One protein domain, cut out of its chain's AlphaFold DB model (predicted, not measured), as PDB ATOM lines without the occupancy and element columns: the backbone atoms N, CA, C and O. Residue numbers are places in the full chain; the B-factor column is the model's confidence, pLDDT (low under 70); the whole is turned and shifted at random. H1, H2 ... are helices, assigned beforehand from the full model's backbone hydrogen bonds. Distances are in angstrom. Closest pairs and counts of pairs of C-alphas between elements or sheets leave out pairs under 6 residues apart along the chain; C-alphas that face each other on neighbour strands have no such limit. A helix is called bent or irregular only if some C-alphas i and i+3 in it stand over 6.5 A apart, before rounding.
ATOM      1  N   ALA A  13     155.680  96.183 148.764       63.91
ATOM      2  CA  ALA A  13     156.238  97.069 149.790       63.91
ATOM      3  C   ALA A  13     157.663  97.597 149.504       63.91
ATOM      4  O   ALA A  13     157.979  98.726 149.853       63.91
ATOM      5  N   ILE A  14     158.530  96.815 148.844       69.38
ATOM      6  CA  ILE A  14     159.900  97.260 148.518       69.38
ATOM      7  C   ILE A  14     159.880  98.307 147.395       69.38
ATOM      8  O   ILE A  14     160.720  99.206 147.369       69.38
ATOM      9  N   PHE A  15     158.939  98.194 146.454       73.25
ATOM     10  CA  PHE A  15     158.774  99.192 145.400       73.25
ATOM     11  C   PHE A  15     158.149 100.477 145.936       73.25
ATOM     12  O   PHE A  15     158.554 101.546 145.491       73.25
ATOM     13  N   ASP A  16     157.248 100.381 146.912       70.38
ATOM     14  CA  ASP A  16     156.631 101.545 147.554       70.38
ATOM     15  C   ASP A  16     157.664 102.357 148.343       70.38
ATOM     16  O   ASP A  16     157.740 103.579 148.196       70.38
ATOM     17  N   ASP A  17     158.521 101.680 149.113       78.12
ATOM     18  CA  ASP A  17     159.620 102.317 149.846       78.12
ATOM     19  C   ASP A  17     160.610 102.999 148.882       78.12
ATOM     20  O   ASP A  17     161.010 104.149 149.088       78.12
ATOM     21  N   LEU A  18     160.962 102.325 147.779       80.25
ATOM     22  CA  LEU A  18     161.857 102.878 146.759       80.25
ATOM     23  C   LEU A  18     161.225 104.063 146.010       80.25
ATOM     24  O   LEU A  18     161.910 105.042 145.711       80.25
ATOM     25  N   ALA A  19     159.925 104.000 145.713       78.56
ATOM     26  CA  ALA A  19     159.189 105.092 145.085       78.56
ATOM     27  C   ALA A  19     159.128 106.318 146.006       78.56
ATOM     28  O   ALA A  19     159.398 107.436 145.563       78.56
ATOM     29  N   GLN A  20     158.862 106.119 147.299       79.81
ATOM     30  CA  GLN A  20     158.882 107.192 148.295       79.81
ATOM     31  C   GLN A  20     160.267 107.826 148.419       79.81
ATOM     32  O   GLN A  20     160.385 109.054 148.448       79.81
ATOM     33  N   GLU A  21     161.328 107.019 148.465       85.19
ATOM     34  CA  GLU A  21     162.700 107.527 148.496       85.19
ATOM     35  C   GLU A  21     163.018 108.341 147.234       85.19
ATOM     36  O   GLU A  21     163.535 109.457 147.331       85.19
ATOM     37  N   ALA A  22     162.628 107.850 146.055       86.00
ATOM     38  CA  ALA A  22     162.833 108.548 144.790       86.00
ATOM     39  C   ALA A  22     162.113 109.908 144.742       86.00
ATOM     40  O   ALA A  22     162.718 110.911 144.350       86.00
ATOM     41  N   VAL A  23     160.850 109.984 145.179       86.38
ATOM     42  CA  VAL A  23     160.108 111.257 145.239       86.38
ATOM     43  C   VAL A  23     160.729 112.202 146.270       86.38
ATOM     44  O   VAL A  23     160.870 113.398 146.003       86.38
ATOM     45  N   ASN A  24     161.171 111.687 147.418       87.94
ATOM     46  CA  ASN A  24     161.858 112.485 148.431       87.94
ATOM     47  C   ASN A  24     163.181 113.070 147.918       87.94
ATOM     48  O   ASN A  24     163.450 114.255 148.133       87.94
ATOM     49  N   LEU A  25     163.984 112.279 147.205       90.56
ATOM     50  CA  LEU A  25     165.211 112.738 146.551       90.56
ATOM     51  C   LEU A  25     164.916 113.764 145.452       90.56
ATOM     52  O   LEU A  25     165.612 114.776 145.354       90.56
ATOM     53  N   CYS A  26     163.854 113.557 144.668       92.88
ATOM     54  CA  CYS A  26     163.396 114.521 143.669       92.88
ATOM     55  C   CYS A  26     163.031 115.862 144.322       92.88
ATOM     56  O   CYS A  26     163.524 116.911 143.904       92.88
ATOM     57  N   ARG A  27     162.256 115.837 145.414       92.88
ATOM     58  CA  ARG A  27     161.907 117.035 146.192       92.88
ATOM     59  C   ARG A  27     163.156 117.777 146.674       92.88
ATOM     60  O   ARG A  27     163.264 118.981 146.459       92.88
ATOM     61  N   GLN A  28     164.121 117.065 147.262       94.88
ATOM     62  CA  GLN A  28     165.391 117.650 147.714       94.88
ATOM     63  C   GLN A  28     166.195 118.256 146.555       94.88
ATOM     64  O   GLN A  28     166.733 119.357 146.684       94.88
ATOM     65  N   SER A  29     166.245 117.571 145.411       96.81
ATOM     66  CA  SER A  29     166.917 118.054 144.202       96.81
ATOM     67  C   SER A  29     166.282 119.345 143.677       96.81
ATOM     68  O   SER A  29     166.994 120.293 143.345       96.81
ATOM     69  N   LEU A  30     164.948 119.430 143.676       97.12
ATOM     70  CA  LEU A  30     164.212 120.624 143.259       97.12
ATOM     71  C   LEU A  30     164.445 121.809 144.207       97.12
ATOM     72  O   LEU A  30     164.645 122.930 143.734       97.12
ATOM     73  N   THR A  31     164.493 121.576 145.521       95.81
ATOM     74  CA  THR A  31     164.864 122.612 146.499       95.81
ATOM     75  C   THR A  31     166.295 123.102 146.269       95.81
ATOM     76  O   THR A  31     166.519 124.305 146.150       95.81
ATOM     77  N   ALA A  32     167.259 122.192 146.106       96.44
ATOM     78  CA  ALA A  32     168.649 122.562 145.842       96.44
ATOM     79  C   ALA A  32     168.798 123.351 144.528       96.44
ATOM     80  O   ALA A  32     169.501 124.361 144.477       96.44
ATOM     81  N   ALA A  33     168.092 122.940 143.472       95.88
ATOM     82  CA  ALA A  33     168.070 123.656 142.201       95.88
ATOM     83  C   ALA A  33     167.443 125.053 142.338       95.88
ATOM     84  O   ALA A  33     167.975 126.019 141.787       95.88
ATOM     85  N   SER A  34     166.357 125.184 143.108       96.25
ATOM     86  CA  SER A  34     165.753 126.479 143.445       96.25
ATOM     87  C   SER A  34     166.773 127.408 144.100       96.25
ATOM     88  O   SER A  34     166.920 128.554 143.673       96.25
ATOM     89  N   ASP A  35     167.532 126.916 145.078       95.00
ATOM     90  CA  ASP A  35     168.532 127.720 145.781       95.00
ATOM     91  C   ASP A  35     169.708 128.105 144.879       95.00
ATOM     92  O   ASP A  35     170.160 129.252 144.900       95.00
ATOM     93  N   MET A  36     170.141 127.199 143.998       94.00
ATOM     94  CA  MET A  36     171.126 127.517 142.962       94.00
ATOM     95  C   MET A  36     170.634 128.605 142.004       94.00
ATOM     96  O   MET A  36     171.437 129.419 141.549       94.00
ATOM     97  N   ILE A  37     169.339 128.637 141.675       93.94
ATOM     98  CA  ILE A  37     168.758 129.704 140.852       93.94
ATOM     99  C   ILE A  37     168.764 131.019 141.631       93.94
ATOM    100  O   ILE A  37     169.247 132.007 141.087       93.94
ATOM    101  N   LYS A  38     168.334 131.028 142.902       92.94
ATOM    102  CA  LYS A  38     168.346 132.233 143.761       92.94
ATOM    103  C   LYS A  38     169.742 132.831 143.908       92.94
ATOM    104  O   LYS A  38     169.885 134.049 143.934       92.94
ATOM    105  N   ALA A  39     170.767 131.983 143.992       89.62
ATOM    106  CA  ALA A  39     172.157 132.401 144.150       89.62
ATOM    107  C   ALA A  39     172.768 133.034 142.885       89.62
ATOM    108  O   ALA A  39     173.845 133.631 142.954       89.62
ATOM    109  N   LYS A  40     172.120 132.916 141.716       85.75
ATOM    110  CA  LYS A  40     172.591 133.574 140.488       85.75
ATOM    111  C   LYS A  40     172.372 135.087 140.571       85.75
ATOM    112  O   LYS A  40     171.466 135.561 141.236       85.75
ATOM    113  N   ASN A  41     173.176 135.854 139.841       67.44
ATOM    114  CA  ASN A  41     172.957 137.285 139.597       67.44
ATOM    115  C   ASN A  41     172.530 137.422 138.129       67.44
ATOM    116  O   ASN A  41     173.238 136.868 137.283       67.44
ATOM    117  N   PRO A  42     171.382 138.047 137.790       69.62
ATOM    118  CA  PRO A  42     170.866 139.350 138.270       69.62
ATOM    119  C   PRO A  42     169.799 139.296 139.395       69.62
ATOM    120  O   PRO A  42     169.246 138.232 139.633       69.62
ATOM    121  N   PRO A  43     169.422 140.437 140.031       60.66
ATOM    122  CA  PRO A  43     168.506 140.532 141.194       60.66
ATOM    123  C   PRO A  43     167.066 140.012 141.005       60.66
ATOM    124  O   PRO A  43     166.247 140.126 141.916       60.66
ATOM    125  N   SER A  44     166.711 139.497 139.828       66.12
ATOM    126  CA  SER A  44     165.453 138.774 139.615       66.12
ATOM    127  C   SER A  44     165.549 137.278 139.925       66.12
ATOM    128  O   SER A  44     164.523 136.614 140.040       66.12
ATOM    129  N   SER A  45     166.772 136.771 140.083       78.19
ATOM    130  CA  SER A  45     167.100 135.370 140.338       78.19
ATOM    131  C   SER A  45     166.409 134.792 141.570       78.19
ATOM    132  O   SER A  45     166.036 133.622 141.573       78.19
ATOM    133  N   ALA A  46     166.192 135.612 142.602       90.69
ATOM    134  CA  ALA A  46     165.511 135.197 143.822       90.69
ATOM    135  C   ALA A  46     164.049 134.805 143.547       90.69
ATOM    136  O   ALA A  46     163.643 133.684 143.856       90.69
ATOM    137  N   LEU A  47     163.283 135.692 142.899       93.06
ATOM    138  CA  LEU A  47     161.903 135.409 142.497       93.06
ATOM    139  C   LEU A  47     161.844 134.236 141.511       93.06
ATOM    140  O   LEU A  47     161.008 133.353 141.671       93.06
ATOM    141  N   ASP A  48     162.769 134.183 140.549       93.44
ATOM    142  CA  ASP A  48     162.873 133.076 139.588       93.44
ATOM    143  C   ASP A  48     163.078 131.722 140.277       93.44
ATOM    144  O   ASP A  48     162.483 130.724 139.876       93.44
ATOM    145  N   GLY A  49     163.891 131.679 141.333       95.44
ATOM    146  CA  GLY A  49     164.130 130.464 142.102       95.44
ATOM    147  C   GLY A  49     162.901 130.011 142.889       95.44
ATOM    148  O   GLY A  49     162.614 128.812 142.926       95.44
ATOM    149  N   TYR A  50     162.141 130.938 143.483       96.00
ATOM    150  CA  TYR A  50     160.878 130.595 144.147       96.00
ATOM    151  C   TYR A  50     159.817 130.122 143.145       96.00
ATOM    152  O   TYR A  50     159.187 129.093 143.373       96.00
ATOM    153  N   LEU A  51     159.658 130.809 142.009       95.81
ATOM    154  CA  LEU A  51     158.701 130.431 140.963       95.81
ATOM    155  C   LEU A  51     159.055 129.101 140.293       95.81
ATOM    156  O   LEU A  51     158.164 128.299 140.012       95.81
ATOM    157  N   PHE A  52     160.349 128.835 140.094       96.19
ATOM    158  CA  PHE A  52     160.835 127.518 139.696       96.19
ATOM    159  C   PHE A  52     160.348 126.454 140.681       96.19
ATOM    160  O   PHE A  52     159.746 125.470 140.257       96.19
ATOM    161  N   LEU A  53     160.547 126.664 141.985       95.94
ATOM    162  CA  LEU A  53     160.157 125.684 142.995       95.94
ATOM    163  C   LEU A  53     158.642 125.462 143.020       95.94
ATOM    164  O   LEU A  53     158.214 124.315 142.980       95.94
ATOM    165  N   VAL A  54     157.836 126.532 143.002       94.75
ATOM    166  CA  VAL A  54     156.365 126.431 142.951       94.75
ATOM    167  C   VAL A  54     155.923 125.603 141.743       94.75
ATOM    168  O   VAL A  54     155.212 124.617 141.914       94.75
ATOM    169  N   ARG A  55     156.392 125.938 140.532       94.12
ATOM    170  CA  ARG A  55     156.032 125.207 139.306       94.12
ATOM    171  C   ARG A  55     156.358 123.716 139.423       94.12
ATOM    172  O   ARG A  55     155.517 122.877 139.116       94.12
ATOM    173  N   HIS A  56     157.566 123.379 139.872       94.81
ATOM    174  CA  HIS A  56     158.012 121.986 139.902       94.81
ATOM    175  C   HIS A  56     157.398 121.189 141.061       94.81
ATOM    176  O   HIS A  56     157.170 119.995 140.900       94.81
ATOM    177  N   MET A  57     157.056 121.828 142.185       91.69
ATOM    178  CA  MET A  57     156.279 121.189 143.254       91.69
ATOM    179  C   MET A  57     154.840 120.890 142.815       91.69
ATOM    180  O   MET A  57     154.323 119.829 143.148       91.69
ATOM    181  N   LEU A  58     154.208 121.771 142.028       88.12
ATOM    182  CA  LEU A  58     152.878 121.509 141.464       88.12
ATOM    183  C   LEU A  58     152.888 120.321 140.501       88.12
ATOM    184  O   LEU A  58     152.003 119.471 140.573       88.12
ATOM    185  N   ILE A  59     153.913 120.230 139.650       88.88
ATOM    186  CA  ILE A  59     154.106 119.085 138.751       88.88
ATOM    187  C   ILE A  59     154.334 117.805 139.560       88.88
ATOM    188  O   ILE A  59     153.692 116.796 139.287       88.88
ATOM    189  N   LEU A  60     155.216 117.844 140.567       87.56
ATOM    190  CA  LEU A  60     155.510 116.678 141.398       87.56
ATOM    191  C   LEU A  60     154.256 116.182 142.128       87.56
ATOM    192  O   LEU A  60     153.993 114.985 142.123       87.56
ATOM    193  N   LYS A  61     153.452 117.102 142.673       84.88
ATOM    194  CA  LYS A  61     152.175 116.802 143.331       84.88
ATOM    195  C   LYS A  61     151.159 116.155 142.389       84.88
ATOM    196  O   LYS A  61     150.486 115.202 142.772       84.88
ATOM    197  N   GLU A  62     151.031 116.676 141.173       84.00
ATOM    198  CA  GLU A  62     150.136 116.108 140.163       84.00
ATOM    199  C   GLU A  62     150.593 114.702 139.751       84.00
ATOM    200  O   GLU A  62     149.782 113.787 139.661       84.00
ATOM    201  N   MET A  63     151.903 114.495 139.576       82.00
ATOM    202  CA  MET A  63     152.462 113.176 139.272       82.00
ATOM    203  C   MET A  63     152.201 112.165 140.391       82.00
ATOM    204  O   MET A  63     151.709 111.078 140.104       82.00
ATOM    205  N   THR A  64     152.479 112.512 141.653       79.56
ATOM    206  CA  THR A  64     152.250 111.601 142.788       79.56
ATOM    207  C   THR A  64     150.773 111.277 142.967       79.56
ATOM    208  O   THR A  64     150.421 110.141 143.257       79.56
ATOM    209  N   ARG A  65     149.889 112.243 142.714       74.88
ATOM    210  CA  ARG A  65     148.450 112.005 142.757       74.88
ATOM    211  C   ARG A  65     147.965 111.099 141.623       74.88
ATOM    212  O   ARG A  65     147.114 110.248 141.849       74.88
ATOM    213  N   ASN A  66     148.474 111.282 140.407       69.94
ATOM    214  CA  ASN A  66     148.095 110.430 139.280       69.94
ATOM    215  C   ASN A  66     148.547 108.978 139.490       69.94
ATOM    216  O   ASN A  66     147.860 108.069 139.038       69.94
ATOM    217  N   LEU A  67     149.646 108.755 140.220       67.56
ATOM    218  CA  LEU A  67     150.045 107.416 140.660       67.56
ATOM    219  C   LEU A  67     149.032 106.815 141.660       67.56
ATOM    220  O   LEU A  67     148.589 105.693 141.427       67.56
ATOM    221  N   ASP A  68     148.581 107.573 142.672       64.38
ATOM    222  CA  ASP A  68     147.545 107.134 143.639       64.38
ATOM    223  C   ASP A  68     146.206 106.800 142.950       64.38
ATOM    224  O   ASP A  68     145.550 105.804 143.256       64.38
ATOM    225  N   LEU A  69     145.796 107.598 141.959       57.28
ATOM    226  CA  LEU A  69     144.558 107.344 141.217       57.28
ATOM    227  C   LEU A  69     144.643 106.092 140.338       57.28
ATOM    228  O   LEU A  69     143.678 105.335 140.298       57.28
ATOM    229  N   VAL A  70     145.773 105.846 139.669       55.25
ATOM    230  CA  VAL A  70     145.974 104.626 138.865       55.25
ATOM    231  C   VAL A  70     145.954 103.377 139.752       55.25
ATOM    232  O   VAL A  70     145.365 102.365 139.368       55.25
ATOM    233  N   GLU A  71     146.535 103.449 140.950       57.00
ATOM    234  CA  GLU A  71     146.499 102.358 141.928       57.00
ATOM    235  C   GLU A  71     145.068 102.109 142.438       57.00
ATOM    236  O   GLU A  71     144.589 100.974 142.449       57.00
ATOM    237  N   ARG A  72     144.313 103.173 142.740       56.12
ATOM    238  CA  ARG A  72     142.923 103.065 143.216       56.12
ATOM    239  C   ARG A  72     141.926 102.679 142.130       56.12
ATOM    240  O   ARG A  72     140.978 101.968 142.444       56.12
ATOM    241  N   GLU A  73     142.111 103.086 140.877       53.88
ATOM    242  CA  GLU A  73     141.273 102.651 139.747       53.88
ATOM    243  C   GLU A  73     141.454 101.160 139.439       53.88
ATOM    244  O   GLU A  73     140.494 100.491 139.043       53.88
ATOM    245  N   MET A  74     142.653 100.623 139.681       50.91
ATOM    246  CA  MET A  74     142.915  99.186 139.627       50.91
ATOM    247  C   MET A  74     142.210  98.424 140.767       50.91
ATOM    248  O   MET A  74     141.886  97.246 140.601       50.91
ATOM    249  N   GLU A  75     141.899  99.091 141.886       48.53
ATOM    250  CA  GLU A  75     141.242  98.489 143.053       48.53
ATOM    251  C   GLU A  75     139.719  98.719 143.129       48.53
ATOM    252  O   GLU A  75     138.998  97.800 143.529       48.53
ATOM    253  N   ARG A  76     139.186  99.892 142.749       45.19
ATOM    254  CA  ARG A  76     137.744 100.228 142.718       45.19
ATOM    255  C   ARG A  76     137.439 101.379 141.751       45.19
ATOM    256  O   ARG A  76     137.981 102.472 141.860       45.19
ATOM    257  N   GLY A  77     136.473 101.164 140.857       44.91
ATOM    258  CA  GLY A  77     136.037 102.167 139.884       44.91
ATOM    259  C   GLY A  77     135.392 103.421 140.501       44.91
ATOM    260  O   GLY A  77     134.415 103.318 141.240       44.91
ATOM    261  N   SER A  78     135.882 104.584 140.052       43.56
ATOM    262  CA  SER A  78     135.275 105.931 140.078       43.56
ATOM    263  C   SER A  78     135.251 106.725 141.397       43.56
ATOM    264  O   SER A  78     134.463 106.427 142.294       43.56
ATOM    265  N   SER A  79     135.937 107.884 141.417       39.44
ATOM    266  CA  SER A  79     135.297 109.215 141.599       39.44
ATOM    267  C   SER A  79     136.272 110.410 141.608       39.44
ATOM    268  O   SER A  79     137.257 110.410 142.334       39.44
ATOM    269  N   GLY A  80     135.888 111.476 140.886       45.06
ATOM    270  CA  GLY A  80     136.055 112.895 141.260       45.06
ATOM    271  C   GLY A  80     137.466 113.498 141.355       45.06
ATOM    272  O   GLY A  80     138.038 113.604 142.437       45.06
ATOM    273  N   SER A  81     137.979 114.038 140.244       43.47
ATOM    274  CA  SER A  81     139.205 114.853 140.211       43.47
ATOM    275  C   SER A  81     138.981 116.255 140.818       43.47
ATOM    276  O   SER A  81     138.458 117.154 140.165       43.47
ATOM    277  N   HIS A  82     139.352 116.453 142.088       53.03
ATOM    278  CA  HIS A  82     139.446 117.774 142.747       53.03
ATOM    279  C   HIS A  82     140.814 118.431 142.481       53.03
ATOM    280  O   HIS A  82     141.803 117.897 142.956       53.03
ATOM    281  N   GLY A  83     140.936 119.528 141.729       57.94
ATOM    282  CA  GLY A  83     142.219 120.012 141.176       57.94
ATOM    283  C   GLY A  83     143.265 120.518 142.193       57.94
ATOM    284  O   GLY A  83     142.933 120.973 143.284       57.94
ATOM    285  N   VAL A  84     144.555 120.498 141.814       58.78
ATOM    286  CA  VAL A  84     145.700 120.988 142.624       58.78
ATOM    287  C   VAL A  84     145.503 122.432 143.115       58.78
ATOM    288  O   VAL A  84     145.905 122.782 144.230       58.78
ATOM    289  N   THR A  85     144.824 123.256 142.317       56.25
ATOM    290  CA  THR A  85     144.500 124.648 142.638       56.25
ATOM    291  C   THR A  85     143.531 124.786 143.819       56.25
ATOM    292  O   THR A  85     143.644 125.738 144.590       56.25
ATOM    293  N   ASP A  86     142.610 123.834 144.020       62.97
ATOM    294  CA  ASP A  86     141.676 123.861 145.155       62.97
ATOM    295  C   ASP A  86     142.405 123.597 146.479       62.97
ATOM    296  O   ASP A  86     142.129 124.240 147.494       62.97
ATOM    297  N   THR A  87     143.405 122.711 146.467       63.56
ATOM    298  CA  THR A  87     144.239 122.457 147.646       63.56
ATOM    299  C   THR A  87     145.139 123.643 147.974       63.56
ATOM    300  O   THR A  87     145.263 124.003 149.141       63.56
ATOM    301  N   LEU A  88     145.739 124.276 146.961       62.50
ATOM    302  CA  LEU A  88     146.529 125.495 147.153       62.50
ATOM    303  C   LEU A  88     145.704 126.600 147.817       62.50
ATOM    304  O   LEU A  88     146.143 127.181 148.810       62.50
ATOM    305  N   ALA A  89     144.496 126.845 147.302       63.97
ATOM    306  CA  ALA A  89     143.574 127.812 147.883       63.97
ATOM    307  C   ALA A  89     143.235 127.448 149.339       63.97
ATOM    308  O   ALA A  89     143.302 128.301 150.216       63.97
ATOM    309  N   SER A  90     142.955 126.172 149.626       61.34
ATOM    310  CA  SER A  90     142.666 125.690 150.986       61.34
ATOM    311  C   SER A  90     143.847 125.855 151.961       61.34
ATOM    312  O   SER A  90     143.654 126.246 153.114       61.34
ATOM    313  N   MET A  91     145.078 125.598 151.514       61.09
ATOM    314  CA  MET A  91     146.284 125.685 152.351       61.09
ATOM    315  C   MET A  91     146.675 127.117 152.684       61.09
ATOM    316  O   MET A  91     147.046 127.409 153.826       61.09
ATOM    317  N   LEU A  92     146.567 128.009 151.703       62.44
ATOM    318  CA  LEU A  92     146.783 129.431 151.925       62.44
ATOM    319  C   LEU A  92     145.705 129.981 152.874       62.44
ATOM    320  O   LEU A  92     146.048 130.617 153.868       62.44
ATOM    321  N   ASN A  93     144.444 129.574 152.695       53.28
ATOM    322  CA  ASN A  93     143.314 129.990 153.535       53.28
ATOM    323  C   ASN A  93     143.406 129.537 155.013       53.28
ATOM    324  O   ASN A  93     142.871 130.190 155.904       53.28
ATOM    325  N   ARG A  94     144.096 128.424 155.314       53.34
ATOM    326  CA  ARG A  94     144.338 127.974 156.706       53.34
ATOM    327  C   ARG A  94     145.456 128.733 157.418       53.34
ATOM    328  O   ARG A  94     145.554 128.666 158.637       53.34
ATOM    329  N   THR A  95     146.314 129.417 156.669       44.47
ATOM    330  CA  THR A  95     147.474 130.143 157.216       44.47
ATOM    331  C   THR A  95     147.169 131.629 157.374       44.47
ATOM    332  O   THR A  95     147.764 132.306 158.208       44.47
ATOM    333  N   THR A  96     146.155 132.115 156.659       45.47
ATOM    334  CA  THR A  96     145.529 133.427 156.838       45.47
ATOM    335  C   THR A  96     144.578 133.468 158.041       45.47
ATOM    336  O   THR A  96     143.614 134.223 158.036       45.47
ATOM    337  N   SER A  97     144.844 132.716 159.116       43.22
ATOM    338  CA  SER A  97     144.089 132.786 160.384       43.22
ATOM    339  C   SER A  97     144.260 134.119 161.136       43.22
ATOM    340  O   SER A  97     143.800 134.260 162.265       43.22
ATOM    341  N   HIS A 126     150.481 109.326 152.583       65.62
ATOM    342  CA  HIS A 126     149.989 110.592 153.136       65.62
ATOM    343  C   HIS A 126     151.131 111.480 153.669       65.62
ATOM    344  O   HIS A 126     151.080 112.703 153.554       65.62
ATOM    345  N   SER A 127     152.200 110.878 154.207       69.88
ATOM    346  CA  SER A 127     153.387 111.605 154.685       69.88
ATOM    347  C   SER A 127     154.148 112.293 153.541       69.88
ATOM    348  O   SER A 127     154.626 113.421 153.690       69.88
ATOM    349  N   LEU A 128     154.218 111.640 152.376       74.44
ATOM    350  CA  LEU A 128     154.891 112.168 151.191       74.44
ATOM    351  C   LEU A 128     154.141 113.373 150.618       74.44
ATOM    352  O   LEU A 128     154.747 114.421 150.380       74.44
ATOM    353  N   ILE A 129     152.820 113.247 150.469       74.12
ATOM    354  CA  ILE A 129     151.950 114.330 149.998       74.12
ATOM    355  C   ILE A 129     152.013 115.517 150.968       74.12
ATOM    356  O   ILE A 129     152.220 116.645 150.521       74.12
ATOM    357  N   ILE A 130     151.973 115.275 152.290       77.62
ATOM    358  CA  ILE A 130     152.184 116.319 153.311       77.62
ATOM    359  C   ILE A 130     153.529 117.034 153.106       77.62
ATOM    360  O   ILE A 130     153.600 118.259 153.217       77.62
ATOM    361  N   GLY A 131     154.603 116.295 152.812       82.00
ATOM    362  CA  GLY A 131     155.934 116.862 152.587       82.00
ATOM    363  C   GLY A 131     156.014 117.758 151.346       82.00
ATOM    364  O   GLY A 131     156.637 118.823 151.398       82.00
ATOM    365  N   ILE A 132     155.374 117.354 150.247       83.94
ATOM    366  CA  ILE A 132     155.276 118.154 149.017       83.94
ATOM    367  C   ILE A 132     154.424 119.401 149.267       83.94
ATOM    368  O   ILE A 132     154.833 120.507 148.916       83.94
ATOM    369  N   ASP A 133     153.278 119.239 149.922       83.06
ATOM    370  CA  ASP A 133     152.356 120.326 150.243       83.06
ATOM    371  C   ASP A 133     152.983 121.374 151.168       83.06
ATOM    372  O   ASP A 133     152.818 122.577 150.954       83.06
ATOM    373  N   LEU A 134     153.757 120.936 152.163       87.25
ATOM    374  CA  LEU A 134     154.491 121.829 153.054       87.25
ATOM    375  C   LEU A 134     155.539 122.655 152.296       87.25
ATOM    376  O   LEU A 134     155.660 123.860 152.530       87.25
ATOM    377  N   GLU A 135     156.296 122.031 151.392       88.06
ATOM    378  CA  GLU A 135     157.316 122.736 150.610       88.06
ATOM    379  C   GLU A 135     156.682 123.692 149.593       88.06
ATOM    380  O   GLU A 135     157.129 124.829 149.444       88.06
ATOM    381  N   LEU A 136     155.593 123.268 148.949       90.25
ATOM    382  CA  LEU A 136     154.803 124.095 148.045       90.25
ATOM    383  C   LEU A 136     154.244 125.325 148.766       90.25
ATOM    384  O   LEU A 136     154.397 126.444 148.278       90.25
ATOM    385  N   LYS A 137     153.666 125.135 149.956       87.62
ATOM    386  CA  LYS A 137     153.187 126.231 150.802       87.62
ATOM    387  C   LYS A 137     154.312 127.215 151.122       87.62
ATOM    388  O   LYS A 137     154.156 128.410 150.882       87.62
ATOM    389  N   ARG A 138     155.458 126.720 151.600       91.19
ATOM    390  CA  ARG A 138     156.627 127.559 151.912       91.19
ATOM    391  C   ARG A 138     157.105 128.343 150.687       91.19
ATOM    392  O   ARG A 138     157.448 129.518 150.801       91.19
ATOM    393  N   ALA A 139     157.132 127.712 149.515       93.19
ATOM    394  CA  ALA A 139     157.527 128.366 148.273       93.19
ATOM    395  C   ALA A 139     156.537 129.475 147.872       93.19
ATOM    396  O   ALA A 139     156.970 130.569 147.515       93.19
ATOM    397  N   CYS A 140     155.227 129.231 147.990       94.06
ATOM    398  CA  CYS A 140     154.190 130.236 147.744       94.06
ATOM    399  C   CYS A 140     154.300 131.429 148.708       94.06
ATOM    400  O   CYS A 140     154.270 132.575 148.263       94.06
ATOM    401  N   GLU A 141     154.499 131.182 150.005       92.75
ATOM    402  CA  GLU A 141     154.732 132.237 151.003       92.75
ATOM    403  C   GLU A 141     155.978 133.061 150.669       92.75
ATOM    404  O   GLU A 141     155.953 134.289 150.737       92.75
ATOM    405  N   ALA A 142     157.061 132.407 150.243       94.88
ATOM    406  CA  ALA A 142     158.273 133.101 149.836       94.88
ATOM    407  C   ALA A 142     158.052 133.993 148.603       94.88
ATOM    408  O   ALA A 142     158.582 135.101 148.565       94.88
ATOM    409  N   VAL A 143     157.242 133.560 147.627       95.38
ATOM    410  CA  VAL A 143     156.833 134.403 146.488       95.38
ATOM    411  C   VAL A 143     156.044 135.621 146.970       95.38
ATOM    412  O   VAL A 143     156.376 136.742 146.586       95.38
ATOM    413  N   ILE A 144     155.032 135.413 147.819       94.19
ATOM    414  CA  ILE A 144     154.176 136.487 148.341       94.19
ATOM    415  C   ILE A 144     155.022 137.518 149.096       94.19
ATOM    416  O   ILE A 144     154.968 138.702 148.771       94.19
ATOM    417  N   ASN A 145     155.864 137.072 150.032       94.88
ATOM    418  CA  ASN A 145     156.736 137.947 150.820       94.88
ATOM    419  C   ASN A 145     157.749 138.681 149.935       94.88
ATOM    420  O   ASN A 145     157.916 139.890 150.057       94.88
ATOM    421  N   HIS A 146     158.366 137.990 148.971       94.94
ATOM    422  CA  HIS A 146     159.340 138.611 148.073       94.94
ATOM    423  C   HIS A 146     158.746 139.763 147.247       94.94
ATOM    424  O   HIS A 146     159.457 140.718 146.928       94.94
ATOM    425  N   ILE A 147     157.461 139.676 146.892       94.06
ATOM    426  CA  ILE A 147     156.760 140.736 146.160       94.06
ATOM    427  C   ILE A 147     156.248 141.818 147.122       94.06
ATOM    428  O   ILE A 147     156.421 143.002 146.841       94.06
ATOM    429  N   ALA A 148     155.631 141.433 148.242       94.94
ATOM    430  CA  ALA A 148     154.951 142.355 149.152       94.94
ATOM    431  C   ALA A 148     155.910 143.154 150.050       94.94
ATOM    432  O   ALA A 148     155.720 144.353 150.231       94.94
ATOM    433  N   ASP A 149     156.963 142.536 150.590       94.19
ATOM    434  CA  ASP A 149     157.878 143.176 151.544       94.19
ATOM    435  C   ASP A 149     158.511 144.485 151.038       94.19
ATOM    436  O   ASP A 149     158.506 145.463 151.792       94.19
ATOM    437  N   PRO A 150     159.038 144.594 149.799       93.00
ATOM    438  CA  PRO A 150     159.588 145.864 149.322       93.00
ATOM    439  C   PRO A 150     158.523 146.957 149.154       93.00
ATOM    440  O   PRO A 150     158.861 148.135 149.259       93.00
ATOM    441  N   ILE A 151     157.263 146.577 148.920       93.69
ATOM    442  CA  ILE A 151     156.127 147.499 148.802       93.69
ATOM    443  C   ILE A 151     155.717 147.990 150.199       93.69
ATOM    444  O   ILE A 151     155.583 149.191 150.417       93.69
ATOM    445  N   CYS A 152     155.572 147.077 151.163       95.38
ATOM    446  CA  CYS A 152     155.028 147.379 152.489       95.38
ATOM    447  C   CYS A 152     156.070 147.896 153.497       95.38
ATOM    448  O   CYS A 152     155.735 148.682 154.383       95.38
ATOM    449  N   SER A 153     157.345 147.501 153.379       95.56
ATOM    450  CA  SER A 153     158.398 147.844 154.355       95.56
ATOM    451  C   SER A 153     158.540 149.348 154.643       95.56
ATOM    452  O   SER A 153     158.739 149.693 155.811       95.56
ATOM    453  N   PRO A 154     158.453 150.263 153.654       95.75
ATOM    454  CA  PRO A 154     158.516 151.699 153.918       95.75
ATOM    455  C   PRO A 154     157.387 152.203 154.829       95.75
ATOM    456  O   PRO A 154     157.662 152.977 155.748       95.75
ATOM    457  N   LEU A 155     156.149 151.734 154.619       95.94
ATOM    458  CA  LEU A 155     155.002 152.090 155.464       95.94
ATOM    459  C   LEU A 155     155.173 151.532 156.874       95.94
ATOM    460  O   LEU A 155     155.059 152.272 157.849       95.94
ATOM    461  N   HIS A 156     155.535 150.253 156.969       94.75
ATOM    462  CA  HIS A 156     155.754 149.583 158.244       94.75
ATOM    463  C   HIS A 156     156.806 150.307 159.097       94.75
ATOM    464  O   HIS A 156     156.558 150.639 160.254       94.75
ATOM    465  N   LYS A 157     157.960 150.648 158.505       95.69
ATOM    466  CA  LYS A 157     159.037 151.393 159.184       95.69
ATOM    467  C   LYS A 157     158.594 152.775 159.648       95.69
ATOM    468  O   LYS A 157     159.046 153.241 160.692       95.69
ATOM    469  N   PHE A 158     157.754 153.454 158.871       95.12
ATOM    470  CA  PHE A 158     157.201 154.742 159.272       95.12
ATOM    471  C   PHE A 158     156.287 154.590 160.492       95.12
ATOM    472  O   PHE A 158     156.489 155.283 161.488       95.12
ATOM    473  N   VAL A 159     155.345 153.643 160.445       94.38
ATOM    474  CA  VAL A 159     154.416 153.346 161.545       94.38
ATOM    475  C   VAL A 159     155.172 152.947 162.816       94.38
ATOM    476  O   VAL A 159     154.921 153.507 163.883       94.38
ATOM    477  N   GLU A 160     156.143 152.039 162.712       94.19
ATOM    478  CA  GLU A 160     156.981 151.606 163.835       94.19
ATOM    479  C   GLU A 160     157.730 152.789 164.460       94.19
ATOM    480  O   GLU A 160     157.729 152.968 165.679       94.19
ATOM    481  N   ARG A 161     158.320 153.650 163.623       93.56
ATOM    482  CA  ARG A 161     159.066 154.823 164.083       93.56
ATOM    483  C   ARG A 161     158.171 155.846 164.777       93.56
ATOM    484  O   ARG A 161     158.591 156.431 165.777       93.56
ATOM    485  N   VAL A 162     156.953 156.056 164.279       91.75
ATOM    486  CA  VAL A 162     155.952 156.890 164.949       91.75
ATOM    487  C   VAL A 162     155.583 156.301 166.306       91.75
ATOM    488  O   VAL A 162     155.685 157.008 167.306       91.75
ATOM    489  N   ASN A 163     155.222 155.018 166.355       90.75
ATOM    490  CA  ASN A 163     154.818 154.345 167.588       90.75
ATOM    491  C   ASN A 163     155.933 154.372 168.645       90.75
ATOM    492  O   ASN A 163     155.683 154.619 169.827       90.75
ATOM    493  N   ALA A 164     157.184 154.166 168.227       90.81
ATOM    494  CA  ALA A 164     158.342 154.288 169.102       90.81
ATOM    495  C   ALA A 164     158.457 155.708 169.678       90.81
ATOM    496  O   ALA A 164     158.579 155.864 170.891       90.81
ATOM    497  N   TYR A 165     158.336 156.740 168.834       88.94
ATOM    498  CA  TYR A 165     158.402 158.134 169.276       88.94
ATOM    499  C   TYR A 165     157.269 158.495 170.243       88.94
ATOM    500  O   TYR A 165     157.524 159.111 171.278       88.94
ATOM    501  N   THR A 166     156.028 158.099 169.950       86.31
ATOM    502  CA  THR A 166     154.873 158.385 170.819       86.31
ATOM    503  C   THR A 166     155.002 157.715 172.184       86.31
ATOM    504  O   THR A 166     154.564 158.274 173.189       86.31
ATOM    505  N   ASN A 167     155.647 156.547 172.241       85.75
ATOM    506  CA  ASN A 167     155.881 155.824 173.488       85.75
ATOM    507  C   ASN A 167     157.019 156.434 174.322       85.75
ATOM    508  O   ASN A 167     156.937 156.436 175.552       85.75
ATOM    509  N   THR A 168     158.066 156.970 173.685       85.00
ATOM    510  CA  THR A 168     159.249 157.509 174.383       85.00
ATOM    511  C   THR A 168     159.161 158.998 174.698       85.00
ATOM    512  O   THR A 168     159.743 159.456 175.679       85.00
ATOM    513  N   GLU A 181     157.198 165.067 159.016       90.44
ATOM    514  CA  GLU A 181     156.552 166.222 158.410       90.44
ATOM    515  C   GLU A 181     155.503 165.748 157.390       90.44
ATOM    516  O   GLU A 181     155.639 164.680 156.786       90.44
ATOM    517  N   GLN A 182     154.457 166.545 157.168       89.88
ATOM    518  CA  GLN A 182     153.400 166.212 156.212       89.88
ATOM    519  C   GLN A 182     153.955 165.938 154.802       89.88
ATOM    520  O   GLN A 182     153.544 164.977 154.162       89.88
ATOM    521  N   SER A 183     154.928 166.727 154.342       90.31
ATOM    522  CA  SER A 183     155.580 166.552 153.036       90.31
ATOM    523  C   SER A 183     156.288 165.193 152.891       90.31
ATOM    524  O   SER A 183     156.255 164.575 151.822       90.31
ATOM    525  N   ALA A 184     156.880 164.683 153.977       90.75
ATOM    526  CA  ALA A 184     157.519 163.371 154.010       90.75
ATOM    527  C   ALA A 184     156.487 162.234 153.952       90.75
ATOM    528  O   ALA A 184     156.663 161.296 153.175       90.75
ATOM    529  N   ALA A 185     155.390 162.343 154.709       91.94
ATOM    530  CA  ALA A 185     154.296 161.371 154.675       91.94
ATOM    531  C   ALA A 185     153.580 161.344 153.310       91.94
ATOM    532  O   ALA A 185     153.246 160.276 152.806       91.94
ATOM    533  N   GLU A 186     153.404 162.505 152.674       92.25
ATOM    534  CA  GLU A 186     152.865 162.629 151.314       92.25
ATOM    535  C   GLU A 186     153.755 161.954 150.263       92.25
ATOM    536  O   GLU A 186     153.256 161.279 149.364       92.25
ATOM    537  N   THR A 187     155.072 162.128 150.380       93.62
ATOM    538  CA  THR A 187     156.036 161.482 149.479       93.62
ATOM    539  C   THR A 187     156.001 159.968 149.662       93.62
ATOM    540  O   THR A 187     155.931 159.234 148.682       93.62
ATOM    541  N   LEU A 188     155.965 159.501 150.915       94.62
ATOM    542  CA  LEU A 188     155.873 158.082 151.250       94.62
ATOM    543  C   LEU A 188     154.603 157.426 150.679       94.62
ATOM    544  O   LEU A 188     154.675 156.331 150.129       94.62
ATOM    545  N   GLU A 189     153.458 158.102 150.780       94.19
ATOM    546  CA  GLU A 189     152.179 157.646 150.220       94.19
ATOM    547  C   GLU A 189     152.245 157.514 148.689       94.19
ATOM    548  O   GLU A 189     151.871 156.478 148.130       94.19
ATOM    549  N   SER A 190     152.796 158.528 148.015       93.31
ATOM    550  CA  SER A 190     152.970 158.517 146.561       93.31
ATOM    551  C   SER A 190     153.938 157.419 146.113       93.31
ATOM    552  O   SER A 190     153.666 156.710 145.141       93.31
ATOM    553  N   ASP A 191     155.056 157.252 146.821       94.62
ATOM    554  CA  ASP A 191     156.060 156.227 146.533       94.62
ATOM    555  C   ASP A 191     155.484 154.820 146.718       94.62
ATOM    556  O   ASP A 191     155.717 153.951 145.874       94.62
ATOM    557  N   PHE A 192     154.680 154.603 147.764       95.38
ATOM    558  CA  PHE A 192     153.961 153.348 147.982       95.38
ATOM    559  C   PHE A 192     153.028 153.033 146.811       95.38
ATOM    560  O   PHE A 192     153.106 151.947 146.234       95.38
ATOM    561  N   ARG A 193     152.197 153.996 146.390       93.00
ATOM    562  CA  ARG A 193     151.294 153.809 145.246       93.00
ATOM    563  C   ARG A 193     152.070 153.451 143.987       93.00
ATOM    564  O   ARG A 193     151.739 152.469 143.327       93.00
ATOM    565  N   HIS A 194     153.131 154.186 143.670       91.81
ATOM    566  CA  HIS A 194     153.971 153.873 142.514       91.81
ATOM    567  C   HIS A 194     154.640 152.495 142.620       91.81
ATOM    568  O   HIS A 194     154.739 151.797 141.606       91.81
ATOM    569  N   ALA A 195     155.062 152.079 143.818       92.31
ATOM    570  CA  ALA A 195     155.601 150.745 144.058       92.31
ATOM    571  C   ALA A 195     154.550 149.659 143.798       92.31
ATOM    572  O   ALA A 195     154.832 148.742 143.029       92.31
ATOM    573  N   CYS A 196     153.320 149.802 144.310       92.38
ATOM    574  CA  CYS A 196     152.217 148.883 144.010       92.38
ATOM    575  C   CYS A 196     152.005 148.736 142.499       92.38
ATOM    576  O   CYS A 196     152.016 147.623 141.978       92.38
ATOM    577  N   GLN A 197     151.874 149.852 141.772       88.00
ATOM    578  CA  GLN A 197     151.601 149.816 140.331       88.00
ATOM    579  C   GLN A 197     152.734 149.151 139.536       88.00
ATOM    580  O   GLN A 197     152.491 148.352 138.627       88.00
ATOM    581  N   ARG A 198     153.985 149.487 139.864       89.50
ATOM    582  CA  ARG A 198     155.171 148.971 139.173       89.50
ATOM    583  C   ARG A 198     155.404 147.497 139.487       89.50
ATOM    584  O   ARG A 198     155.601 146.697 138.571       89.50
ATOM    585  N   ASP A 199     155.404 147.146 140.768       89.88
ATOM    586  CA  ASP A 199     155.890 145.854 141.240       89.88
ATOM    587  C   ASP A 199     154.820 144.766 141.095       89.88
ATOM    588  O   ASP A 199     155.161 143.656 140.690       89.88
ATOM    589  N   LEU A 200     153.527 145.082 141.265       89.56
ATOM    590  CA  LEU A 200     152.443 144.127 140.992       89.56
ATOM    591  C   LEU A 200     152.322 143.806 139.505       89.56
ATOM    592  O   LEU A 200     152.149 142.643 139.142       89.56
ATOM    593  N   ARG A 201     152.462 144.807 138.626       89.12
ATOM    594  CA  ARG A 201     152.467 144.580 137.174       89.12
ATOM    595  C   ARG A 201     153.636 143.686 136.763       89.12
ATOM    596  O   ARG A 201     153.445 142.733 136.008       89.12
ATOM    597  N   ALA A 202     154.832 143.970 137.276       88.69
ATOM    598  CA  ALA A 202     156.016 143.162 137.001       88.69
ATOM    599  C   ALA A 202     155.881 141.733 137.553       88.69
ATOM    600  O   ALA A 202     156.201 140.770 136.854       88.69
ATOM    601  N   ALA A 203     155.366 141.585 138.777       90.06
ATOM    602  CA  ALA A 203     155.114 140.291 139.396       90.06
ATOM    603  C   ALA A 203     154.076 139.477 138.616       90.06
ATOM    604  O   ALA A 203     154.309 138.300 138.359       90.06
ATOM    605  N   ALA A 204     152.977 140.096 138.173       90.75
ATOM    606  CA  ALA A 204     151.942 139.434 137.383       90.75
ATOM    607  C   ALA A 204     152.485 138.895 136.054       90.75
ATOM    608  O   ALA A 204     152.220 137.745 135.707       90.75
ATOM    609  N   GLY A 205     153.283 139.696 135.336       90.69
ATOM    610  CA  GLY A 205     153.954 139.239 134.120       90.69
ATOM    611  C   GLY A 205     154.868 138.047 134.397       90.69
ATOM    612  O   GLY A 205     154.808 137.037 133.705       90.69
ATOM    613  N   ARG A 206     155.664 138.115 135.468       91.19
ATOM    614  CA  ARG A 206     156.618 137.054 135.803       91.19
ATOM    615  C   ARG A 206     155.955 135.767 136.289       91.19
ATOM    616  O   ARG A 206     156.369 134.689 135.879       91.19
ATOM    617  N   LEU A 207     154.906 135.867 137.100       92.31
ATOM    618  CA  LEU A 207     154.104 134.726 137.543       92.31
ATOM    619  C   LEU A 207     153.526 133.958 136.350       92.31
ATOM    620  O   LEU A 207     153.640 132.739 136.319       92.31
ATOM    621  N   ARG A 208     152.997 134.659 135.339       92.88
ATOM    622  CA  ARG A 208     152.441 134.042 134.118       92.88
ATOM    623  C   ARG A 208     153.482 133.361 133.233       92.88
ATOM    624  O   ARG A 208     153.138 132.449 132.496       92.88
ATOM    625  N   LEU A 209     154.747 133.778 133.303       91.75
ATOM    626  CA  LEU A 209     155.826 133.099 132.577       91.75
ATOM    627  C   LEU A 209     156.158 131.727 133.178       91.75
ATOM    628  O   LEU A 209     156.604 130.838 132.459       91.75
ATOM    629  N   TYR A 210     155.966 131.559 134.488       92.81
ATOM    630  CA  TYR A 210     156.307 130.323 135.195       92.81
ATOM    631  C   TYR A 210     155.094 129.425 135.442       92.81
ATOM    632  O   TYR A 210     155.224 128.201 135.400       92.81
ATOM    633  N   LEU A 211     153.932 130.003 135.730       90.69
ATOM    634  CA  LEU A 211     152.731 129.283 136.137       90.69
ATOM    635  C   LEU A 211     151.711 129.297 134.999       90.69
ATOM    636  O   LEU A 211     151.279 130.358 134.556       90.69
ATOM    637  N   GLU A 212     151.330 128.105 134.544       84.00
ATOM    638  CA  GLU A 212     150.374 127.922 133.444       84.00
ATOM    639  C   GLU A 212     148.930 128.186 133.882       84.00
ATOM    640  O   GLU A 212     148.138 128.746 133.126       84.00
ATOM    641  N   ASP A 213     148.585 127.809 135.116       83.62
ATOM    642  CA  ASP A 213     147.244 128.004 135.654       83.62
ATOM    643  C   ASP A 213     147.024 129.459 136.092       83.62
ATOM    644  O   ASP A 213     147.550 129.925 137.111       83.62
ATOM    645  N   LYS A 214     146.169 130.162 135.341       85.31
ATOM    646  CA  LYS A 214     145.742 131.535 135.637       85.31
ATOM    647  C   LYS A 214     145.149 131.662 137.039       85.31
ATOM    648  O   LYS A 214     145.412 132.658 137.710       85.31
ATOM    649  N   ARG A 215     144.403 130.658 137.512       86.00
ATOM    650  CA  ARG A 215     143.786 130.697 138.843       86.00
ATOM    651  C   ARG A 215     144.851 130.699 139.941       86.00
ATOM    652  O   ARG A 215     144.743 131.485 140.876       86.00
ATOM    653  N   THR A 216     145.908 129.900 139.802       85.75
ATOM    654  CA  THR A 216     147.047 129.919 140.735       85.75
ATOM    655  C   THR A 216     147.751 131.280 140.755       85.75
ATOM    656  O   THR A 216     148.070 131.792 141.829       85.75
ATOM    657  N   VAL A 217     147.952 131.905 139.588       90.06
ATOM    658  CA  VAL A 217     148.518 133.263 139.505       90.06
ATOM    659  C   VAL A 217     147.626 134.277 140.226       90.06
ATOM    660  O   VAL A 217     148.126 135.093 141.002       90.06
ATOM    661  N   ASP A 218     146.316 134.217 139.992       87.00
ATOM    662  CA  ASP A 218     145.352 135.145 140.581       87.00
ATOM    663  C   ASP A 218     145.288 135.011 142.110       87.00
ATOM    664  O   ASP A 218     145.244 136.037 142.790       87.00
ATOM    665  N   VAL A 219     145.374 133.785 142.648       89.25
ATOM    666  CA  VAL A 219     145.449 133.508 144.097       89.25
ATOM    667  C   VAL A 219     146.711 134.114 144.716       89.25
ATOM    668  O   VAL A 219     146.628 134.822 145.718       89.25
ATOM    669  N   LEU A 220     147.886 133.901 144.114       89.81
ATOM    670  CA  LEU A 220     149.137 134.467 144.638       89.81
ATOM    671  C   LEU A 220     149.114 136.000 144.616       89.81
ATOM    672  O   LEU A 220     149.479 136.638 145.601       89.81
ATOM    673  N   LEU A 221     148.648 136.602 143.517       91.56
ATOM    674  CA  LEU A 221     148.519 138.056 143.417       91.56
ATOM    675  C   LEU A 221     147.473 138.616 144.379       91.56
ATOM    676  O   LEU A 221     147.645 139.728 144.869       91.56
ATOM    677  N   GLN A 222     146.397 137.878 144.644       90.62
ATOM    678  CA  GLN A 222     145.391 138.280 145.618       90.62
ATOM    679  C   GLN A 222     146.004 138.424 147.009       90.62
ATOM    680  O   GLN A 222     145.842 139.481 147.605       90.62
ATOM    681  N   HIS A 223     146.786 137.451 147.474       90.56
ATOM    682  CA  HIS A 223     147.427 137.551 148.787       90.56
ATOM    683  C   HIS A 223     148.457 138.681 148.884       90.56
ATOM    684  O   HIS A 223     148.602 139.300 149.935       90.56
ATOM    685  N   VAL A 224     149.153 138.997 147.787       93.12
ATOM    686  CA  VAL A 224     150.030 140.175 147.750       93.12
ATOM    687  C   VAL A 224     149.210 141.467 147.877       93.12
ATOM    688  O   VAL A 224     149.616 142.367 148.610       93.12
ATOM    689  N   ARG A 225     148.059 141.564 147.191       92.00
ATOM    690  CA  ARG A 225     147.158 142.726 147.291       92.00
ATOM    691  C   ARG A 225     146.586 142.876 148.694       92.00
ATOM    692  O   ARG A 225     146.721 143.949 149.259       92.00
ATOM    693  N   GLU A 226     146.046 141.805 149.272       91.12
ATOM    694  CA  GLU A 226     145.504 141.789 150.639       91.12
ATOM    695  C   GLU A 226     146.547 142.287 151.650       91.12
ATOM    696  O   GLU A 226     146.282 143.202 152.422       91.12
ATOM    697  N   ARG A 227     147.787 141.790 151.563       91.56
ATOM    698  CA  ARG A 227     148.878 142.242 152.439       91.56
ATOM    699  C   ARG A 227     149.224 143.725 152.263       91.56
ATOM    700  O   ARG A 227     149.583 144.387 153.234       91.56
ATOM    701  N   ALA A 228     149.150 144.248 151.040       92.88
ATOM    702  CA  ALA A 228     149.364 145.671 150.779       92.88
ATOM    703  C   ALA A 228     148.200 146.536 151.297       92.88
ATOM    704  O   ALA A 228     148.443 147.625 151.817       92.88
ATOM    705  N   GLU A 229     146.960 146.051 151.185       92.88
ATOM    706  CA  GLU A 229     145.763 146.703 151.731       92.88
ATOM    707  C   GLU A 229     145.834 146.805 153.255       92.88
ATOM    708  O   GLU A 229     145.630 147.892 153.801       92.88
ATOM    709  N   ASP A 230     146.182 145.707 153.928       92.00
ATOM    710  CA  ASP A 230     146.281 145.650 155.385       92.00
ATOM    711  C   ASP A 230     147.318 146.655 155.907       92.00
ATOM    712  O   ASP A 230     147.002 147.507 156.740       92.00
ATOM    713  N   GLU A 231     148.538 146.634 155.366       92.81
ATOM    714  CA  GLU A 231     149.610 147.548 155.786       92.81
ATOM    715  C   GLU A 231     149.280 149.016 155.475       92.81
ATOM    716  O   GLU A 231     149.564 149.913 156.279       92.81
ATOM    717  N   TYR A 232     148.626 149.288 154.340       95.38
ATOM    718  CA  TYR A 232     148.173 150.642 154.027       95.38
ATOM    719  C   TYR A 232     147.061 151.113 154.961       95.38
ATOM    720  O   TYR A 232     147.037 152.291 155.311       95.38
ATOM    721  N   SER A 233     146.156 150.230 155.392       94.69
ATOM    722  CA  SER A 233     145.084 150.595 156.323       94.69
ATOM    723  C   SER A 233     145.646 151.075 157.666       94.69
ATOM    724  O   SER A 233     145.256 152.138 158.148       94.69
ATOM    725  N   VAL A 234     146.665 150.384 158.192       94.81
ATOM    726  CA  VAL A 234     147.371 150.775 159.422       94.81
ATOM    727  C   VAL A 234     148.049 152.137 159.258       94.81
ATOM    728  O   VAL A 234     147.929 153.009 160.122       94.81
ATOM    729  N   PHE A 235     148.738 152.355 158.134       95.12
ATOM    730  CA  PHE A 235     149.333 153.654 157.817       95.12
ATOM    731  C   PHE A 235     148.278 154.764 157.702       95.12
ATOM    732  O   PHE A 235     148.460 155.851 158.251       95.12
ATOM    733  N   ARG A 236     147.166 154.497 157.012       94.25
ATOM    734  CA  ARG A 236     146.065 155.443 156.807       94.25
ATOM    735  C   ARG A 236     145.446 155.878 158.125       94.25
ATOM    736  O   ARG A 236     145.271 157.079 158.328       94.25
ATOM    737  N   ASP A 237     145.146 154.933 159.009       93.12
ATOM    738  CA  ASP A 237     144.556 155.216 160.316       93.12
ATOM    739  C   ASP A 237     145.504 156.064 161.170       93.12
ATOM    740  O   ASP A 237     145.095 157.052 161.792       93.12
ATOM    741  N   LEU A 238     146.802 155.752 161.117       91.69
ATOM    742  CA  LEU A 238     147.829 156.548 161.773       91.69
ATOM    743  C   LEU A 238     147.873 157.979 161.218       91.69
ATOM    744  O   LEU A 238     147.824 158.940 161.989       91.69
ATOM    745  N   VAL A 239     147.896 158.142 159.894       91.12
ATOM    746  CA  VAL A 239     147.884 159.457 159.235       91.12
ATOM    747  C   VAL A 239     146.632 160.254 159.600       91.12
ATOM    748  O   VAL A 239     146.729 161.448 159.899       91.12
ATOM    749  N   TRP A 240     145.470 159.602 159.628       90.00
ATOM    750  CA  TRP A 240     144.208 160.207 160.044       90.00
ATOM    751  C   TRP A 240     144.234 160.672 161.499       90.00
ATOM    752  O   TRP A 240     143.645 161.705 161.809       90.00
ATOM    753  N   SER A 241     144.942 159.969 162.383       88.69
ATOM    754  CA  SER A 241     145.104 160.396 163.776       88.69
ATOM    755  C   SER A 241     146.086 161.565 163.942       88.69
ATOM    756  O   SER A 241     145.861 162.447 164.768       88.69
ATOM    757  N   MET A 242     147.153 161.601 163.137       85.38
ATOM    758  CA  MET A 242     148.291 162.505 163.333       85.38
ATOM    759  C   MET A 242     148.177 163.844 162.610       85.38
ATOM    760  O   MET A 242     148.531 164.881 163.169       85.38
ATOM    761  N   TYR A 243     147.751 163.825 161.349       86.06
ATOM    762  CA  TYR A 243     147.751 165.005 160.491       86.06
ATOM    763  C   TYR A 243     146.337 165.560 160.364       86.06
ATOM    764  O   TYR A 243     145.365 164.812 160.438       86.06
ATOM    765  N   ALA A 244     146.210 166.866 160.145       79.81
ATOM    766  CA  ALA A 244     144.956 167.529 159.795       79.81
ATOM    767  C   ALA A 244     145.021 168.043 158.346       79.81
ATOM    768  O   ALA A 244     146.105 168.292 157.825       79.81
ATOM    769  N   GLY A 245     143.867 168.230 157.700       77.81
ATOM    770  CA  GLY A 245     143.782 168.873 156.382       77.81
ATOM    771  C   GLY A 245     144.149 167.976 155.192       77.81
ATOM    772  O   GLY A 245     143.756 166.812 155.140       77.81
ATOM    773  N   SER A 246     144.882 168.538 154.226       79.38
ATOM    774  CA  SER A 246     145.024 168.045 152.842       79.38
ATOM    775  C   SER A 246     145.627 166.645 152.676       79.38
ATOM    776  O   SER A 246     145.350 165.980 151.680       79.38
ATOM    777  N   LEU A 247     146.416 166.152 153.636       80.69
ATOM    778  CA  LEU A 247     146.914 164.774 153.587       80.69
ATOM    779  C   LEU A 247     145.786 163.752 153.826       80.69
ATOM    780  O   LEU A 247     145.772 162.712 153.173       80.69
ATOM    781  N   ARG A 248     144.792 164.054 154.678       83.44
ATOM    782  CA  ARG A 248     143.638 163.154 154.896       83.44
ATOM    783  C   ARG A 248     142.794 162.974 153.637       83.44
ATOM    784  O   ARG A 248     142.238 161.902 153.441       83.44
ATOM    785  N   GLU A 249     142.717 164.017 152.812       83.19
ATOM    786  CA  GLU A 249     142.016 164.009 151.521       83.19
ATOM    787  C   GLU A 249     142.805 163.266 150.432       83.19
ATOM    788  O   GLU A 249     142.220 162.810 149.454       83.19
ATOM    789  N   ARG A 250     144.130 163.138 150.591       84.38
ATOM    790  CA  ARG A 250     145.013 162.477 149.620       84.38
ATOM    791  C   ARG A 250     145.090 160.964 149.809       84.38
ATOM    792  O   ARG A 250     145.179 160.244 148.819       84.38
ATOM    793  N   VAL A 251     145.094 160.499 151.058       89.81
ATOM    794  CA  VAL A 251     145.145 159.065 151.377       89.81
ATOM    795  C   VAL A 251     143.867 158.389 150.875       89.81
ATOM    796  O   VAL A 251     142.758 158.837 151.168       89.81
ATOM    797  N   LEU A 252     144.024 157.300 150.125       88.81
ATOM    798  CA  LEU A 252     142.919 156.560 149.521       88.81
ATOM    799  C   LEU A 252     141.985 155.977 150.592       88.81
ATOM    800  O   LEU A 252     142.419 155.618 151.688       88.81
ATOM    801  N   SER A 253     140.692 155.852 150.276       90.88
ATOM    802  CA  SER A 253     139.788 155.023 151.082       90.88
ATOM    803  C   SER A 253     140.139 153.538 150.928       90.88
ATOM    804  O   SER A 253     140.930 153.166 150.058       90.88
ATOM    805  N   ALA A 254     139.542 152.677 151.757       87.31
ATOM    806  CA  ALA A 254     139.718 151.231 151.622       87.31
ATOM    807  C   ALA A 254     139.287 150.743 150.225       87.31
ATOM    808  O   ALA A 254     139.974 149.939 149.600       87.31
ATOM    809  N   GLU A 255     138.189 151.291 149.705       88.69
ATOM    810  CA  GLU A 255     137.676 151.026 148.361       88.69
ATOM    811  C   GLU A 255     138.623 151.581 147.295       88.69
ATOM    812  O   GLU A 255     139.002 150.852 146.387       88.69
ATOM    813  N   GLY A 256     139.100 152.821 147.448       90.06
ATOM    814  CA  GLY A 256     140.048 153.414 146.502       90.06
ATOM    815  C   GLY A 256     141.378 152.658 146.420       90.06
ATOM    816  O   GLY A 256     141.977 152.578 145.348       90.06
ATOM    817  N   MET A 257     141.838 152.069 147.530       91.56
ATOM    818  CA  MET A 257     143.017 151.203 147.529       91.56
ATOM    819  C   MET A 257     142.743 149.879 146.806       91.56
ATOM    820  O   MET A 257     143.532 149.474 145.952       91.56
ATOM    821  N   LYS A 258     141.607 149.232 147.090       88.25
ATOM    822  CA  LYS A 258     141.181 148.013 146.385       88.25
ATOM    823  C   LYS A 258     141.063 148.239 144.885       88.25
ATOM    824  O   LYS A 258     141.560 147.429 144.104       88.25
ATOM    825  N   ASP A 259     140.475 149.359 144.480       89.38
ATOM    826  CA  ASP A 259     140.332 149.735 143.078       89.38
ATOM    827  C   ASP A 259     141.705 149.888 142.418       89.38
ATOM    828  O   ASP A 259     141.964 149.224 141.412       89.38
ATOM    829  N   LEU A 260     142.623 150.640 143.044       88.25
ATOM    830  CA  LEU A 260     144.000 150.802 142.567       88.25
ATOM    831  C   LEU A 260     144.693 149.450 142.382       88.25
ATOM    832  O   LEU A 260     145.357 149.232 141.376       88.25
ATOM    833  N   LEU A 261     144.543 148.530 143.332       86.44
ATOM    834  CA  LEU A 261     145.181 147.215 143.276       86.44
ATOM    835  C   LEU A 261     144.489 146.259 142.285       86.44
ATOM    836  O   LEU A 261     145.135 145.350 141.752       86.44
ATOM    837  N   SER A 262     143.198 146.458 142.013       81.06
ATOM    838  CA  SER A 262     142.387 145.629 141.111       81.06
ATOM    839  C   SER A 262     142.487 146.022 139.631       81.06
ATOM    840  O   SER A 262     142.323 145.152 138.771       81.06
ATOM    841  N   GLU A 263     142.838 147.277 139.328       68.06
ATOM    842  CA  GLU A 263     143.029 147.812 137.965       68.06
ATOM    843  C   GLU A 263     144.133 147.068 137.180       68.06
ATOM    844  O   GLU A 263     144.254 147.170 135.962       68.06
ATOM    845  N   PHE A 264     144.918 146.232 137.864       60.50
ATOM    846  CA  PHE A 264     145.955 145.381 137.279       60.50
ATOM    847  C   PHE A 264     145.463 144.008 136.789       60.50
ATOM    848  O   PHE A 264     146.283 143.150 136.439       60.50
ATOM    849  N   LYS A 265     144.143 143.784 136.715       52.09
ATOM    850  CA  LYS A 265     143.579 142.666 135.946       52.09
ATOM    851  C   LYS A 265     143.907 142.864 134.455       52.09
ATOM    852  O   LYS A 265     143.640 143.934 133.918       52.09
ATOM    853  N   PRO A 266     144.499 141.872 133.769       43.81
ATOM    854  CA  PRO A 266     144.697 141.963 132.330       43.81
ATOM    855  C   PRO A 266     143.330 142.019 131.639       43.81
ATOM    856  O   PRO A 266     142.388 141.357 132.085       43.81
ATOM    857  N   GLU A 267     143.259 142.808 130.567       33.22
ATOM    858  CA  GLU A 267     142.159 142.850 129.597       33.22
ATOM    859  C   GLU A 267     141.567 141.449 129.343       33.22
ATOM    860  O   GLU A 267     142.322 140.471 129.253       33.22
TER     861      GLU A 267
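This is residues 13 to 97, 126 to 168 and 181 to 267 of the 373 residues of the protein "Component of oligomeric Golgi complex 3" of Bondarzewia mesenterica (UniProt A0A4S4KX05). Two long helical hairpins, H1 with H2 and H5 with H6, make the two ends of an elongated all-helix domain, and the long bent helix H4 joins them, its first arm packing on both and its second arm turning off beside H5 and H6. The short H3 packs near the middle, H8 packs on H6, and residues 13 to 18 of H1 and 70 to 77 stick out. The printed part has 215 residues with eight named helices, H1 to H8 in order, and no named strand. It is loose, with a radius of gyration of the C-alphas of 21.6 A and spans of 72 by 38 by 38 A.

H1, residues 13 to 38, begins at C-alpha 13 (156.238, 97.069, 149.790) and is 37.7 A long. H2, residues 45 to 75, is 45.1 A long; H3 is residues 84 to 95. H4, residues 126 to 168, was assigned as one helix by its hydrogen bonds but is bent, with C-alphas 151 and 154 7.0 A apart. Its arms are H4a, residues 126 to 151, 37.7 A and irregular, with C-alphas 147 and 150 6.7 A apart, and H4b, residues 154 to 168, 21.3 A. H5, residues 182 to 210, is 41.7 A and H6, residues 214 to 242, 41.6 A long. H7 is residues 246 to 250; H8, residues 254 to 262, ends at C-alpha 262 (142.387, 145.629, 141.111).

H1, H2, H4a and H5 form an up-and-down bundle, each running against the one before it. In the hairpin of H1 and H2 the closest C-alphas, Lys 38 and Ala 46, are 4.1 A apart. H2 touches H4a at a shallow tilt of 25 degrees, opposite ways, closest at Tyr 50 and Ala 139, 5.8 A. H3 touches H6 with residues 85 to 89 alone, closest at Thr 85 and Thr 216, 6.2 A. H4a and H4b stand about perpendicular, at 77 degrees. H4b touches H6 with residues 155 to 159 alone, closest at Val 159 and Phe 235, 6.3 A. H5 and H6 are a hairpin at 6 degrees. H7 touches H6 only at the corner, and only just, with 3 pairs of C-alphas within 8 A. H8 touches H6, closest at Leu 261 and Arg 225, 6.3 A. H1 and H6 are apart. Every O i to N i+4 pair is within hydrogen-bond range in H1, H2, H4b, H6, H7 and H8; H3 has 7 of 8, H4a 20 of 22 and H5 24 of 25.

The C-alphas farthest apart, Ile 14 and Gly 245, are 73.8 A apart. Residues 98 to 125 and 169 to 180 are not printed, with C-alpha gaps of 24.1 A and 18.4 A. Of the links printed whole, none is long. Mean pLDDT of the printed part is 82.8; 45 residues are under 70, among them 66 to 97.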